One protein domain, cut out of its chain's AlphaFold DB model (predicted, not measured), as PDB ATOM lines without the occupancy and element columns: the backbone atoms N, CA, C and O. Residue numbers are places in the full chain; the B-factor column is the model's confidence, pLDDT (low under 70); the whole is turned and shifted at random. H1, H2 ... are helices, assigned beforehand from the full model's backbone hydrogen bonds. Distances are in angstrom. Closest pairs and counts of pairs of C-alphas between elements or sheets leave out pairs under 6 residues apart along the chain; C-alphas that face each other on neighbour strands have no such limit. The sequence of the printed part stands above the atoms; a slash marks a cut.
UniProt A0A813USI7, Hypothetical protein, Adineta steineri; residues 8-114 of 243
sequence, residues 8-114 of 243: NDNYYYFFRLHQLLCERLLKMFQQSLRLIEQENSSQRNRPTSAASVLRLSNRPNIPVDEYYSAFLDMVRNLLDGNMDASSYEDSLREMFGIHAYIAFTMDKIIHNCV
ATOM      1  N   ASN A   8      86.388  55.862 110.893       85.50
ATOM      2  CA  ASN A   8      87.331  56.542 110.014       85.50
ATOM      3  C   ASN A   8      86.756  56.776 108.601       85.50
ATOM      4  O   ASN A   8      85.617  56.405 108.294       85.50
ATOM      5  N   ASP A   9      87.581  57.351 107.725       87.19
ATOM      6  CA  ASP A   9      87.260  57.618 106.321       87.19
ATOM      7  C   ASP A   9      86.750  56.376 105.561       87.19
ATOM      8  O   ASP A   9      85.741  56.460 104.860       87.19
ATOM      9  N   ASN A  10      87.378  55.205 105.727       87.06
ATOM     10  CA  ASN A  10      87.008  53.983 104.994       87.06
ATOM     11  C   ASN A  10      85.567  53.540 105.291       87.06
ATOM     12  O   ASN A  10      84.761  53.314 104.382       87.06
ATOM     13  N   TYR A  11      85.211  53.476 106.576       86.56
ATOM     14  CA  TYR A  11      83.844  53.191 107.010       86.56
ATOM     15  C   TYR A  11      82.863  54.263 106.536       86.56
ATOM     16  O   TYR A  11      81.781  53.931 106.047       86.56
ATOM     17  N   TYR A  12      83.231  55.543 106.650       89.06
ATOM     18  CA  TYR A  12      82.398  56.646 106.177       89.06
ATOM     19  C   TYR A  12      82.073  56.508 104.684       89.06
ATOM     20  O   TYR A  12      80.900  56.547 104.296       89.06
ATOM     21  N   TYR A  13      83.092  56.290 103.850       91.12
ATOM     22  CA  TYR A  13      82.917  56.112 102.414       91.12
ATOM     23  C   TYR A  13      82.059  54.891 102.101       91.12
ATOM     24  O   TYR A  13      81.141  55.001 101.286       91.12
ATOM     25  N   PHE A  14      82.287  53.761 102.776       92.12
ATOM     26  CA  PHE A  14      81.453  52.571 102.613       92.12
ATOM     27  C   PHE A  14      79.978  52.862 102.915       92.12
ATOM     28  O   PHE A  14      79.121  52.622 102.064       92.12
ATOM     29  N   PHE A  15      79.666  53.430 104.085       90.31
ATOM     30  CA  PHE A  15      78.280  53.727 104.458       90.31
ATOM     31  C   PHE A  15      77.630  54.725 103.501       90.31
ATOM     32  O   PHE A  15      76.459  54.563 103.147       90.31
ATOM     33  N   ARG A  16      78.382  55.731 103.037       91.00
ATOM     34  CA  ARG A  16      77.875  56.723 102.088       91.00
ATOM     35  C   ARG A  16      77.558  56.103 100.729       91.00
ATOM     36  O   ARG A  16      76.498  56.383 100.167       91.00
ATOM     37  N   LEU A  17      78.444  55.249 100.220       94.50
ATOM     38  CA  LEU A  17      78.239  54.531  98.963       94.50
ATOM     39  C   LEU A  17      77.094  53.518  99.074       94.50
ATOM     40  O   LEU A  17      76.252  53.453  98.182       94.50
ATOM     41  N   HIS A  18      77.005  52.790 100.188       92.31
ATOM     42  CA  HIS A  18      75.917  51.851 100.454       92.31
ATOM     43  C   HIS A  18      74.558  52.564 100.529       92.31
ATOM     44  O   HIS A  18      73.593  52.124  99.908       92.31
ATOM     45  N   GLN A  19      74.475  53.697 101.237       92.44
ATOM     46  CA  GLN A  19      73.264  54.522 101.267       92.44
ATOM     47  C   GLN A  19      72.853  54.943  99.852       92.44
ATOM     48  O   GLN A  19      71.690  54.784  99.482       92.44
ATOM     49  N   LEU A  20      73.804  55.445  99.059       95.06
ATOM     50  CA  LEU A  20      73.558  55.870  97.683       95.06
ATOM     51  C   LEU A  20      73.076  54.707  96.802       95.06
ATOM     52  O   LEU A  20      72.165  54.885  95.993       95.06
ATOM     53  N   LEU A  21      73.657  53.517  96.973       95.62
ATOM     54  CA  LEU A  21      73.248  52.304  96.272       95.62
ATOM     55  C   LEU A  21      71.790  51.949  96.588       95.62
ATOM     56  O   LEU A  21      70.973  51.823  95.676       95.62
ATOM     57  N   CYS A  22      71.448  51.841  97.874       95.12
ATOM     58  CA  CYS A  22      70.088  51.537  98.314       95.12
ATOM     59  C   CYS A  22      69.079  52.594  97.848       95.12
ATOM     60  O   CYS A  22      67.980  52.249  97.420       95.12
ATOM     61  N   GLU A  23      69.451  53.875  97.896       95.56
ATOM     62  CA  GLU A  23      68.605  54.973  97.433       95.56
ATOM     63  C   GLU A  23      68.288  54.851  95.937       95.56
ATOM     64  O   GLU A  23      67.138  55.012  95.530       95.56
ATOM     65  N   ARG A  24      69.292  54.538  95.112       97.38
ATOM     66  CA  ARG A  24      69.105  54.358  93.667       97.38
ATOM     67  C   ARG A  24      68.258  53.133  93.349       97.38
ATOM     68  O   ARG A  24      67.337  53.248  92.544       97.38
ATOM     69  N   LEU A  25      68.504  52.006  94.020       96.69
ATOM     70  CA  LEU A  25      67.677  50.801  93.885       96.69
ATOM     71  C   LEU A  25      66.214  51.087  94.237       96.69
ATOM     72  O   LEU A  25      65.314  50.749  93.469       96.69
ATOM     73  N   LEU A  26      65.973  51.786  95.350       96.44
ATOM     74  CA  LEU A  26      64.629  52.177  95.765       96.44
ATOM     75  C   LEU A  26      63.966  53.108  94.744       96.44
ATOM     76  O   LEU A  26      62.800  52.916  94.407       96.44
ATOM     77  N   LYS A  27      64.692  54.107  94.235       96.81
ATOM     78  CA  LYS A  27      64.174  55.020  93.208       96.81
ATOM     79  C   LYS A  27      63.790  54.268  91.935       96.81
ATOM     80  O   LYS A  27      62.715  54.533  91.403       96.81
ATOM     81  N   MET A  28      64.611  53.319  91.483       97.12
ATOM     82  CA  MET A  28      64.307  52.487  90.313       97.12
ATOM     83  C   MET A  28      63.089  51.590  90.547       97.12
ATOM     84  O   MET A  28      62.215  51.519  89.688       97.12
ATOM     85  N   PHE A  29      62.972  50.990  91.733       96.69
ATOM     86  CA  PHE A  29      61.789  50.221  92.125       96.69
ATOM     87  C   PHE A  29      60.513  51.077  92.143       96.69
ATOM     88  O   PHE A  29      59.458  50.685  91.653       96.69
ATOM     89  N   GLN A  30      60.590  52.299  92.668       96.81
ATOM     90  CA  GLN A  30      59.456  53.221  92.637       96.81
ATOM     91  C   GLN A  30      59.094  53.637  91.206       96.81
ATOM     92  O   GLN A  30      57.911  53.796  90.908       96.81
ATOM     93  N   GLN A  31      60.080  53.805  90.316       96.12
ATOM     94  CA  GLN A  31      59.798  54.086  88.907       96.12
ATOM     95  C   GLN A  31      59.119  52.909  88.212       96.12
ATOM     96  O   GLN A  31      58.157  53.143  87.484       96.12
ATOM     97  N   SER A  32      59.538  51.663  88.458       94.88
ATOM     98  CA  SER A  32      58.853  50.508  87.868       94.88
ATOM     99  C   SER A  32      57.391  50.445  88.311       94.88
ATOM    100  O   SER A  32      56.516  50.287  87.469       94.88
ATOM    101  N   LEU A  33      57.093  50.682  89.595       95.12
ATOM    102  CA  LEU A  33      55.707  50.724  90.083       95.12
ATOM    103  C   LEU A  33      54.861  51.805  89.393       95.12
ATOM    104  O   LEU A  33      53.715  51.552  89.027       95.12
ATOM    105  N   ARG A  34      55.427  52.999  89.174       94.25
ATOM    106  CA  ARG A  34      54.733  54.078  88.451       94.25
ATOM    107  C   ARG A  34      54.453  53.706  86.999       94.25
ATOM    108  O   ARG A  34      53.375  54.015  86.501       94.25
ATOM    109  N   LEU A  35      55.398  53.049  86.329       91.88
ATOM    110  CA  LEU A  35      55.214  52.601  84.947       91.88
ATOM    111  C   LEU A  35      54.109  51.541  84.845       91.88
ATOM    112  O   LEU A  35      53.293  51.609  83.930       91.88
ATOM    113  N   ILE A  36      54.020  50.624  85.814       90.88
ATOM    114  CA  ILE A  36      52.938  49.629  85.894       90.88
ATOM    115  C   ILE A  36      51.571  50.321  86.030       90.88
ATOM    116  O   ILE A  36      50.619  49.996  85.318       90.88
ATOM    117  N   GLU A  37      51.451  51.312  86.916       90.56
ATOM    118  CA  GLU A  37      50.210  52.080  87.096       90.56
ATOM    119  C   GLU A  37      49.820  52.869  85.828       90.56
ATOM    120  O   GLU A  37      48.648  52.905  85.428       90.56
ATOM    121  N   GLN A  38      50.805  53.456  85.148       88.81
ATOM    122  CA  GLN A  38      50.610  54.164  83.881       88.81
ATOM    123  C   GLN A  38      50.164  53.230  82.751       88.81
ATOM    124  O   GLN A  38      49.257  53.581  81.993       88.81
ATOM    125  N   GLU A  39      50.742  52.035  82.640       86.62
ATOM    126  CA  GLU A  39      50.338  51.061  81.621       86.62
ATOM    127  C   GLU A  39      48.912  50.553  81.897       86.62
ATOM    128  O   GLU A  39      48.081  50.542  80.989       86.62
ATOM    129  N   ASN A  40      48.569  50.258  83.156       85.00
ATOM    130  CA  ASN A  40      47.222  49.825  83.549       85.00
ATOM    131  C   ASN A  40      46.140  50.886  83.270       85.00
ATOM    132  O   ASN A  40      45.050  50.571  82.783       85.00
ATOM    133  N   SER A  41      46.427  52.157  83.557       82.81
ATOM    134  CA  SER A  41      45.514  53.266  83.250       82.81
ATOM    135  C   SER A  41      45.412  53.542  81.745       82.81
ATOM    136  O   SER A  41      44.327  53.851  81.248       82.81
ATOM    137  N   SER A  42      46.505  53.368  80.999       79.06
ATOM    138  CA  SER A  42      46.525  53.517  79.539       79.06
ATOM    139  C   SER A  42      45.761  52.398  78.832       79.06
ATOM    140  O   SER A  42      45.021  52.668  77.888       79.06
ATOM    141  N   GLN A  43      45.877  51.153  79.302       71.75
ATOM    142  CA  GLN A  43      45.135  50.010  78.760       71.75
ATOM    143  C   GLN A  43      43.621  50.169  78.930       71.75
ATOM    144  O   GLN A  43      42.867  49.840  78.018       71.75
ATOM    145  N   ARG A  44      43.165  50.749  80.048       64.75
ATOM    146  CA  ARG A  44      41.740  51.048  80.278       64.75
ATOM    147  C   ARG A  44      41.170  52.107  79.329       64.75
ATOM    148  O   ARG A  44      39.972  52.095  79.072       64.75
ATOM    149  N   ASN A  45      42.011  53.001  78.810       61.84
ATOM    150  CA  ASN A  45      41.597  54.152  78.003       61.84
ATOM    151  C   ASN A  45      41.882  53.999  76.498       61.84
ATOM    152  O   ASN A  45      41.680  54.946  75.738       61.84
ATOM    153  N   ARG A  46      42.365  52.834  76.039       59.66
ATOM    154  CA  ARG A  46      42.803  52.651  74.650       59.66
ATOM    155  C   ARG A  46      41.733  51.952  73.797       59.66
ATOM    156  O   ARG A  46      41.606  50.733  73.889       59.66
ATOM    157  N   PRO A  47      41.029  52.649  72.881       55.09
ATOM    158  CA  PRO A  47      40.463  51.972  71.721       55.09
ATOM    159  C   PRO A  47      41.629  51.430  70.881       55.09
ATOM    160  O   PRO A  47      42.633  52.120  70.687       55.09
ATOM    161  N   THR A  48      41.533  50.179  70.430       52.94
ATOM    162  CA  THR A  48      42.555  49.468  69.642       52.94
ATOM    163  C   THR A  48      43.066  50.332  68.485       52.94
ATOM    164  O   THR A  48      42.412  50.471  67.454       52.94
ATOM    165  N   SER A  49      44.231  50.954  68.669       54.47
ATOM    166  CA  SER A  49      44.829  51.881  67.706       54.47
ATOM    167  C   SER A  49      45.660  51.104  66.686       54.47
ATOM    168  O   SER A  49      46.477  50.272  67.067       54.47
ATOM    169  N   ALA A  50      45.515  51.401  65.393       50.53
ATOM    170  CA  ALA A  50      46.236  50.733  64.301       50.53
ATOM    171  C   ALA A  50      47.775  50.709  64.478       50.53
ATOM    172  O   ALA A  50      48.445  49.798  63.995       50.53
ATOM    173  N   ALA A  51      48.342  51.644  65.248       52.62
ATOM    174  CA  ALA A  51      49.766  51.678  65.583       52.62
ATOM    175  C   ALA A  51      50.234  50.506  66.477       52.62
ATOM    176  O   ALA A  51      51.402  50.126  66.399       52.62
ATOM    177  N   SER A  52      49.359  49.893  67.295       51.59
ATOM    178  CA  SER A  52      49.706  48.654  68.022       51.59
ATOM    179  C   SER A  52      49.747  47.429  67.113       51.59
ATOM    180  O   SER A  52      50.471  46.487  67.411       51.59
ATOM    181  N   VAL A  53      49.008  47.444  65.999       52.81
ATOM    182  CA  VAL A  53      49.005  46.359  65.003       52.81
ATOM    183  C   VAL A  53      50.271  46.407  64.143       52.81
ATOM    184  O   VAL A  53      50.840  45.372  63.817       52.81
ATOM    185  N   LEU A  54      50.755  47.613  63.834       53.22
ATOM    186  CA  LEU A  54      51.914  47.834  62.963       53.22
ATOM    187  C   LEU A  54      53.281  47.669  63.650       53.22
ATOM    188  O   LEU A  54      54.296  47.880  62.995       53.22
ATOM    189  N   ARG A  55      53.338  47.320  64.948       54.62
ATOM    190  CA  ARG A  55      54.592  47.145  65.724       54.62
ATOM    191  C   ARG A  55      55.599  48.307  65.592       54.62
ATOM    192  O   ARG A  55      56.784  48.126  65.834       54.62
ATOM    193  N   LEU A  56      55.139  49.517  65.260       51.56
ATOM    194  CA  LEU A  56      56.003  50.696  65.087       51.56
ATOM    195  C   LEU A  56      56.456  51.325  66.415       51.56
ATOM    196  O   LEU A  56      57.195  52.305  66.426       51.56
ATOM    197  N   SER A  57      55.980  50.801  67.541       49.88
ATOM    198  CA  SER A  57      56.407  51.241  68.860       49.88
ATOM    199  C   SER A  57      57.696  50.508  69.213       49.88
ATOM    200  O   SER A  57      57.659  49.288  69.343       49.88
ATOM    201  N   ASN A  58      58.784  51.247  69.442       53.41
ATOM    202  CA  ASN A  58      60.051  50.765  70.014       53.41
ATOM    203  C   ASN A  58      59.876  50.351  71.494       53.41
ATOM    204  O   ASN A  58      60.600  50.798  72.376       53.41
ATOM    205  N   ARG A  59      58.801  49.612  71.795       55.56
ATOM    206  CA  ARG A  59      58.498  49.117  73.133       55.56
ATOM    207  C   ARG A  59      59.429  47.933  73.385       55.56
ATOM    208  O   ARG A  59      59.453  47.031  72.544       55.56
ATOM    209  N   PRO A  60      60.161  47.915  74.507       61.38
ATOM    210  CA  PRO A  60      60.965  46.757  74.863       61.38
ATOM    211  C   PRO A  60      60.064  45.513  74.906       61.38
ATOM    212  O   PRO A  60      58.911  45.586  75.326       61.38
ATOM    213  N   ASN A  61      60.583  44.359  74.473       67.00
ATOM    214  CA  ASN A  61      59.858  43.072  74.488       67.00
ATOM    215  C   ASN A  61      59.585  42.536  75.910       67.00
ATOM    216  O   ASN A  61      59.129  41.407  76.070       67.00
ATOM    217  N   ILE A  62      59.889  43.328  76.935       80.19
ATOM    218  CA  ILE A  62      59.775  42.978  78.345       80.19
ATOM    219  C   ILE A  62      58.444  43.558  78.844       80.19
ATOM    220  O   ILE A  62      58.142  44.716  78.547       80.19
ATOM    221  N   PRO A  63      57.613  42.797  79.572       84.62
ATOM    222  CA  PRO A  63      56.425  43.360  80.198       84.62
ATOM    223  C   PRO A  63      56.825  44.349  81.303       84.62
ATOM    224  O   PRO A  63      57.809  44.145  82.013       84.62
ATOM    225  N   VAL A  64      56.042  45.419  81.472       86.94
ATOM    226  CA  VAL A  64      56.343  46.505  82.429       86.94
ATOM    227  C   VAL A  64      56.463  45.991  83.871       86.94
ATOM    228  O   VAL A  64      57.276  46.492  84.647       86.94
ATOM    229  N   ASP A  65      55.716  44.936  84.199       88.94
ATOM    230  CA  ASP A  65      55.742  44.269  85.503       88.94
ATOM    231  C   ASP A  65      57.109  43.636  85.831       88.94
ATOM    232  O   ASP A  65      57.472  43.504  87.000       88.94
ATOM    233  N   GLU A  66      57.902  43.303  84.811       93.06
ATOM    234  CA  GLU A  66      59.216  42.660  84.944       93.06
ATOM    235  C   GLU A  66      60.385  43.644  84.786       93.06
ATOM    236  O   GLU A  66      61.551  43.245  84.832       93.06
ATOM    237  N   TYR A  67      60.121  44.945  84.631       94.81
ATOM    238  CA  TYR A  67      61.185  45.933  84.412       94.81
ATOM    239  C   TYR A  67      62.198  45.980  85.555       94.81
ATOM    240  O   TYR A  67      63.396  46.117  85.312       94.81
ATOM    241  N   TYR A  68      61.743  45.866  86.807       96.25
ATOM    242  CA  TYR A  68      62.659  45.896  87.948       96.25
ATOM    243  C   TYR A  68      63.533  44.639  88.021       96.25
ATOM    244  O   TYR A  68      64.729  44.750  88.279       96.25
ATOM    245  N   SER A  69      62.970  43.454  87.758       96.19
ATOM    246  CA  SER A  69      63.754  42.214  87.690       96.19
ATOM    247  C   SER A  69      64.763  42.260  86.548       96.19
ATOM    248  O   SER A  69      65.942  42.007  86.786       96.19
ATOM    249  N   ALA A  70      64.336  42.689  85.356       95.81
ATOM    250  CA  ALA A  70      65.226  42.857  84.215       95.81
ATOM    251  C   ALA A  70      66.371  43.819  84.553       95.81
ATOM    252  O   ALA A  70      67.534  43.496  84.318       95.81
ATOM    253  N   PHE A  71      66.067  44.969  85.172       96.56
ATOM    254  CA  PHE A  71      67.066  45.930  85.652       96.56
ATOM    255  C   PHE A  71      68.126  45.285  86.551       96.56
ATOM    256  O   PHE A  71      69.318  45.511  86.334       96.56
ATOM    257  N   LEU A  72      67.725  44.475  87.535       97.19
ATOM    258  CA  LEU A  72      68.681  43.801  88.415       97.19
ATOM    259  C   LEU A  72      69.589  42.830  87.649       97.19
ATOM    260  O   LEU A  72      70.787  42.776  87.928       97.19
ATOM    261  N   ASP A  73      69.051  42.105  86.669       96.94
ATOM    262  CA  ASP A  73      69.842  41.196  85.834       96.94
ATOM    263  C   ASP A  73      70.807  41.949  84.913       96.94
ATOM    264  O   ASP A  73      71.959  41.551  84.758       96.94
ATOM    265  N   MET A  74      70.396  43.097  84.376       96.56
ATOM    266  CA  MET A  74      71.287  43.993  83.639       96.56
ATOM    267  C   MET A  74      72.429  44.521  84.509       96.56
ATOM    268  O   MET A  74      73.573  44.520  84.066       96.56
ATOM    269  N   VAL A  75      72.157  44.927  85.755       97.25
ATOM    270  CA  VAL A  75      73.219  45.347  86.684       97.25
ATOM    271  C   VAL A  75      74.203  44.204  86.939       97.25
ATOM    272  O   VAL A  75      75.405  44.442  86.934       97.25
ATOM    273  N   ARG A  76      73.725  42.964  87.110       96.69
ATOM    274  CA  ARG A  76      74.601  41.785  87.253       96.69
ATOM    275  C   ARG A  76      75.468  41.574  86.015       96.69
ATOM    276  O   ARG A  76      76.682  41.511  86.139       96.69
ATOM    277  N   ASN A  77      74.866  41.577  84.826       97.06
ATOM    278  CA  ASN A  77      75.597  41.416  83.568       97.06
ATOM    279  C   ASN A  77      76.646  42.515  83.345       97.06
ATOM    280  O   ASN A  77      77.719  42.235  82.816       97.06
ATOM    281  N   LEU A  78      76.354  43.753  83.761       96.75
ATOM    282  CA  LEU A  78      77.302  44.864  83.707       96.75
ATOM    283  C   LEU A  78      78.489  44.645  84.659       96.75
ATOM    284  O   LEU A  78      79.628  44.906  84.284       96.75
ATOM    285  N   LEU A  79      78.234  44.149  85.874       96.44
ATOM    286  CA  LEU A  79      79.283  43.831  86.851       96.44
ATOM    287  C   LEU A  79      80.153  42.651  86.408       96.44
ATOM    288  O   LEU A  79      81.365  42.683  86.604       96.44
ATOM    289  N   ASP A  80      79.549  41.647  85.774       95.75
ATOM    290  CA  ASP A  80      80.256  40.479  85.241       95.75
ATOM    291  C   ASP A  80      81.047  40.803  83.957       95.75
ATOM    292  O   ASP A  80      81.807  39.970  83.467       95.75
ATOM    293  N   GLY A  81      80.881  42.008  83.394       94.75
ATOM    294  CA  GLY A  81      81.514  42.424  82.139       94.75
ATOM    295  C   GLY A  81      80.885  41.805  80.885       94.75
ATOM    296  O   GLY A  81      81.438  41.933  79.795       94.75
ATOM    297  N   ASN A  82      79.723  41.163  81.022       95.62
ATOM    298  CA  ASN A  82      78.958  40.563  79.923       95.62
ATOM    299  C   ASN A  82      78.152  41.597  79.119       95.62
ATOM    300  O   ASN A  82      77.542  41.261  78.105       95.62
ATOM    301  N   MET A  83      78.121  42.846  79.579       95.44
ATOM    302  CA  MET A  83      77.466  43.969  78.923       95.44
ATOM    303  C   MET A  83      78.309  45.225  79.127       95.44
ATOM    304  O   MET A  83      78.798  45.471  80.227       95.44
ATOM    305  N   ASP A  84      78.478  46.027  78.079       96.44
ATOM    306  CA  ASP A  84      79.172  47.307  78.179       96.44
ATOM    307  C   ASP A  84      78.246  48.425  78.693       96.44
ATOM    308  O   ASP A  84      77.016  48.337  78.634       96.44
ATOM    309  N   ALA A  85      78.848  49.508  79.186       95.06
ATOM    310  CA  ALA A  85      78.110  50.617  79.779       95.06
ATOM    311  C   ALA A  85      77.169  51.324  78.786       95.06
ATOM    312  O   ALA A  85      76.091  51.747  79.191       95.06
ATOM    313  N   SER A  86      77.531  51.434  77.501       96.25
ATOM    314  CA  SER A  86      76.676  52.106  76.514       96.25
ATOM    315  C   SER A  86      75.404  51.302  76.283       96.25
ATOM    316  O   SER A  86      74.307  51.835  76.438       96.25
ATOM    317  N   SER A  87      75.550  50.001  76.012       96.06
ATOM    318  CA  SER A  87      74.419  49.091  75.801       96.06
ATOM    319  C   SER A  87      73.497  49.021  77.022       96.06
ATOM    320  O   SER A  87      72.271  48.997  76.882       96.06
ATOM    321  N   TYR A  88      74.070  49.029  78.229       97.44
ATOM    322  CA  TYR A  88      73.317  49.085  79.481       97.44
ATOM    323  C   TYR A  88      72.472  50.357  79.601       97.44
ATOM    324  O   TYR A  88      71.274  50.286  79.881       97.44
ATOM    325  N   GLU A  89      73.079  51.527  79.390       97.06
ATOM    326  CA  GLU A  89      72.361  52.794  79.505       97.06
ATOM    327  C   GLU A  89      71.293  52.947  78.416       97.06
ATOM    328  O   GLU A  89      70.196  53.422  78.712       97.06
ATOM    329  N   ASP A  90      71.587  52.529  77.180       95.75
ATOM    330  CA  ASP A  90      70.635  52.530  76.067       95.75
ATOM    331  C   ASP A  90      69.411  51.671  76.407       95.75
ATOM    332  O   ASP A  90      68.283  52.169  76.372       95.75
ATOM    333  N   SER A  91      69.635  50.437  76.869       94.62
ATOM    334  CA  SER A  91      68.566  49.525  77.296       94.62
ATOM    335  C   SER A  91      67.723  50.142  78.414       94.62
ATOM    336  O   SER A  91      66.494  50.165  78.340       94.62
ATOM    337  N   LEU A  92      68.359  50.720  79.440       95.69
ATOM    338  CA  LEU A  92      67.632  51.380  80.525       95.69
ATOM    339  C   LEU A  92      66.816  52.582  80.057       95.69
ATOM    340  O   LEU A  92      65.727  52.801  80.591       95.69
ATOM    341  N   ARG A  93      67.308  53.362  79.088       95.69
ATOM    342  CA  ARG A  93      66.556  54.487  78.517       95.69
ATOM    343  C   ARG A  93      65.332  54.003  77.743       95.69
ATOM    344  O   ARG A  93      64.308  54.680  77.792       95.69
ATOM    345  N   GLU A  94      65.378  52.829  77.118       92.69
ATOM    346  CA  GLU A  94      64.195  52.231  76.483       92.69
ATOM    347  C   GLU A  94      63.128  51.787  77.501       92.69
ATOM    348  O   GLU A  94      61.937  51.967  77.249       92.69
ATOM    349  N   MET A  95      63.522  51.263  78.669       93.25
ATOM    350  CA  MET A  95      62.566  50.819  79.701       93.25
ATOM    351  C   MET A  95      62.067  51.949  80.611       93.25
ATOM    352  O   MET A  95      60.868  52.067  80.854       93.25
ATOM    353  N   PHE A  96      62.971  52.778  81.137       94.19
ATOM    354  CA  PHE A  96      62.674  53.783  82.170       94.19
ATOM    355  C   PHE A  96      62.664  55.223  81.642       94.19
ATOM    356  O   PHE A  96      62.420  56.167  82.403       94.19
ATOM    357  N   GLY A  97      62.939  55.422  80.350       93.56
ATOM    358  CA  GLY A  97      62.941  56.736  79.718       93.56
ATOM    359  C   GLY A  97      63.937  57.694  80.367       93.56
ATOM    360  O   GLY A  97      65.066  57.341  80.714       93.56
ATOM    361  N   ILE A  98      63.487  58.930  80.588       94.31
ATOM    362  CA  ILE A  98      64.306  59.991  81.185       94.31
ATOM    363  C   ILE A  98      64.723  59.706  82.631       94.31
ATOM    364  O   ILE A  98      65.606  60.390  83.129       94.31
ATOM    365  N   HIS A  99      64.105  58.745  83.327       95.38
ATOM    366  CA  HIS A  99      64.436  58.424  84.719       95.38
ATOM    367  C   HIS A  99      65.578  57.407  84.851       95.38
ATOM    368  O   HIS A  99      66.082  57.196  85.955       95.38
ATOM    369  N   ALA A 100      66.035  56.834  83.735       96.38
ATOM    370  CA  ALA A 100      67.106  55.845  83.687       96.38
ATOM    371  C   ALA A 100      68.453  56.349  84.244       96.38
ATOM    372  O   ALA A 100      69.230  55.553  84.772       96.38
ATOM    373  N   TYR A 101      68.720  57.663  84.190       96.44
ATOM    374  CA  TYR A 101      70.006  58.252  84.602       96.44
ATOM    375  C   TYR A 101      70.416  57.920  86.044       96.44
ATOM    376  O   TYR A 101      71.602  57.893  86.371       96.44
ATOM    377  N   ILE A 102      69.438  57.639  86.910       95.94
ATOM    378  CA  ILE A 102      69.651  57.254  88.310       95.94
ATOM    379  C   ILE A 102      70.512  55.982  88.400       95.94
ATOM    380  O   ILE A 102      71.284  55.818  89.348       95.94
ATOM    381  N   ALA A 103      70.416  55.104  87.400       96.50
ATOM    382  CA  ALA A 103      71.042  53.791  87.377       96.50
ATOM    383  C   ALA A 103      72.323  53.698  86.521       96.50
ATOM    384  O   ALA A 103      72.960  52.646  86.529       96.50
ATOM    385  N   PHE A 104      72.749  54.763  85.834       96.69
ATOM    386  CA  PHE A 104      73.876  54.702  84.882       96.69
ATOM    387  C   PHE A 104      75.219  54.346  85.522       96.69
ATOM    388  O   PHE A 104      76.034  53.674  84.909       96.69
ATOM    389  N   THR A 105      75.448  54.755  86.772       96.62
ATOM    390  CA  THR A 105      76.724  54.509  87.473       96.62
ATOM    391  C   THR A 105      76.624  53.472  88.594       96.62
ATOM    392  O   THR A 105      77.343  53.561  89.591       96.62
ATOM    393  N   MET A 106      75.696  52.516  88.472       96.81
ATOM    394  CA  MET A 106      75.504  51.449  89.466       96.81
ATOM    395  C   MET A 106      76.746  50.565  89.616       96.81
ATOM    396  O   MET A 106      77.157  50.288  90.740       96.81
ATOM    397  N   ASP A 107      77.385  50.209  88.503       95.94
ATOM    398  CA  ASP A 107      78.657  49.481  88.446       95.94
ATOM    399  C   ASP A 107      79.748  50.158  89.287       95.94
ATOM    400  O   ASP A 107      80.352  49.545  90.164       95.94
ATOM    401  N   LYS A 108      79.950  51.464  89.089       96.06
ATOM    402  CA  LYS A 108      80.972  52.246  89.788       96.06
ATOM    403  C   LYS A 108      80.673  52.320  91.274       96.06
ATOM    404  O   LYS A 108      81.596  52.215  92.077       96.06
ATOM    405  N   ILE A 109      79.410  52.506  91.656       96.50
ATOM    406  CA  ILE A 109      79.028  52.536  93.073       96.50
ATOM    407  C   ILE A 109      79.331  51.187  93.717       96.50
ATOM    408  O   ILE A 109      79.982  51.155  94.757       96.50
ATOM    409  N   ILE A 110      78.930  50.085  93.083       96.44
ATOM    410  CA  ILE A 110      79.133  48.732  93.611       96.44
ATOM    411  C   ILE A 110      80.628  48.399  93.691       96.44
ATOM    412  O   ILE A 110      81.093  47.969  94.745       96.44
ATOM    413  N   HIS A 111      81.409  48.684  92.647       95.81
ATOM    414  CA  HIS A 111      82.863  48.505  92.670       95.81
ATOM    415  C   HIS A 111      83.537  49.311  93.783       95.81
ATOM    416  O   HIS A 111      84.436  48.805  94.458       95.81
ATOM    417  N   ASN A 112      83.109  50.555  94.010       95.94
ATOM    418  CA  ASN A 112      83.643  51.354  95.109       95.94
ATOM    419  C   ASN A 112      83.199  50.809  96.475       95.94
ATOM    420  O   ASN A 112      84.033  50.745  97.371       95.94
ATOM    421  N   CYS A 113      81.953  50.346  96.637       94.88
ATOM    422  CA  CYS A 113      81.507  49.673  97.863       94.88
ATOM    423  C   CYS A 113      82.394  48.467  98.191       94.88
ATOM    424  O   CYS A 113      82.868  48.351  99.318       94.88
ATOM    425  N   VAL A 114      82.644  47.595  97.209       95.12
ATOM    426  CA  VAL A 114      83.486  46.401  97.382       95.12
ATOM    427  C   VAL A 114      84.914  46.795  97.753       95.12
ATOM    428  O   VAL A 114      85.481  46.215  98.674       95.12
TER     429      VAL A 114
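This is residues 8 to 114 of the 243 residues of the protein "Hypothetical protein" of Adineta steineri (UniProt A0A813USI7). One long helix, H1, runs most of the length, with H3, H4 and H5 packed along one side; residues 41 to 57, including H2, stick out at one end. The 107 printed residues have five named helices, H1 to H5 in order, and no named strand: all helix, loose, radius of gyration of the C-alphas 16.7 A, spans 61 by 27 by 19 A.

Residues 28 to 39 of H1, residues 9 to 44, touch residues 64 to 68 of H3, residues 64 to 79, at a shallow tilt of 31 degrees, opposite ways; the closest C-alphas, Ile 36 and Val 64, are 5.8 A apart. H3 and H4, residues 85 to 103, form a hairpin. Every O i to N i+4 pair is within hydrogen-bond range in H1 and in H5, residues 106 to 114; 10 of 12 in H3, 9 of 15 in H4.

H1 is 52.9 A long from C-alpha 9 at (87.260, 57.618, 106.321); H3 is 23.5 A. H2 is residues 50 to 53. H5 ends at C-alpha 114 (83.486, 46.401, 97.382).

The printed part has no cut and no long link. Residues 44 to 61 are under pLDDT 70.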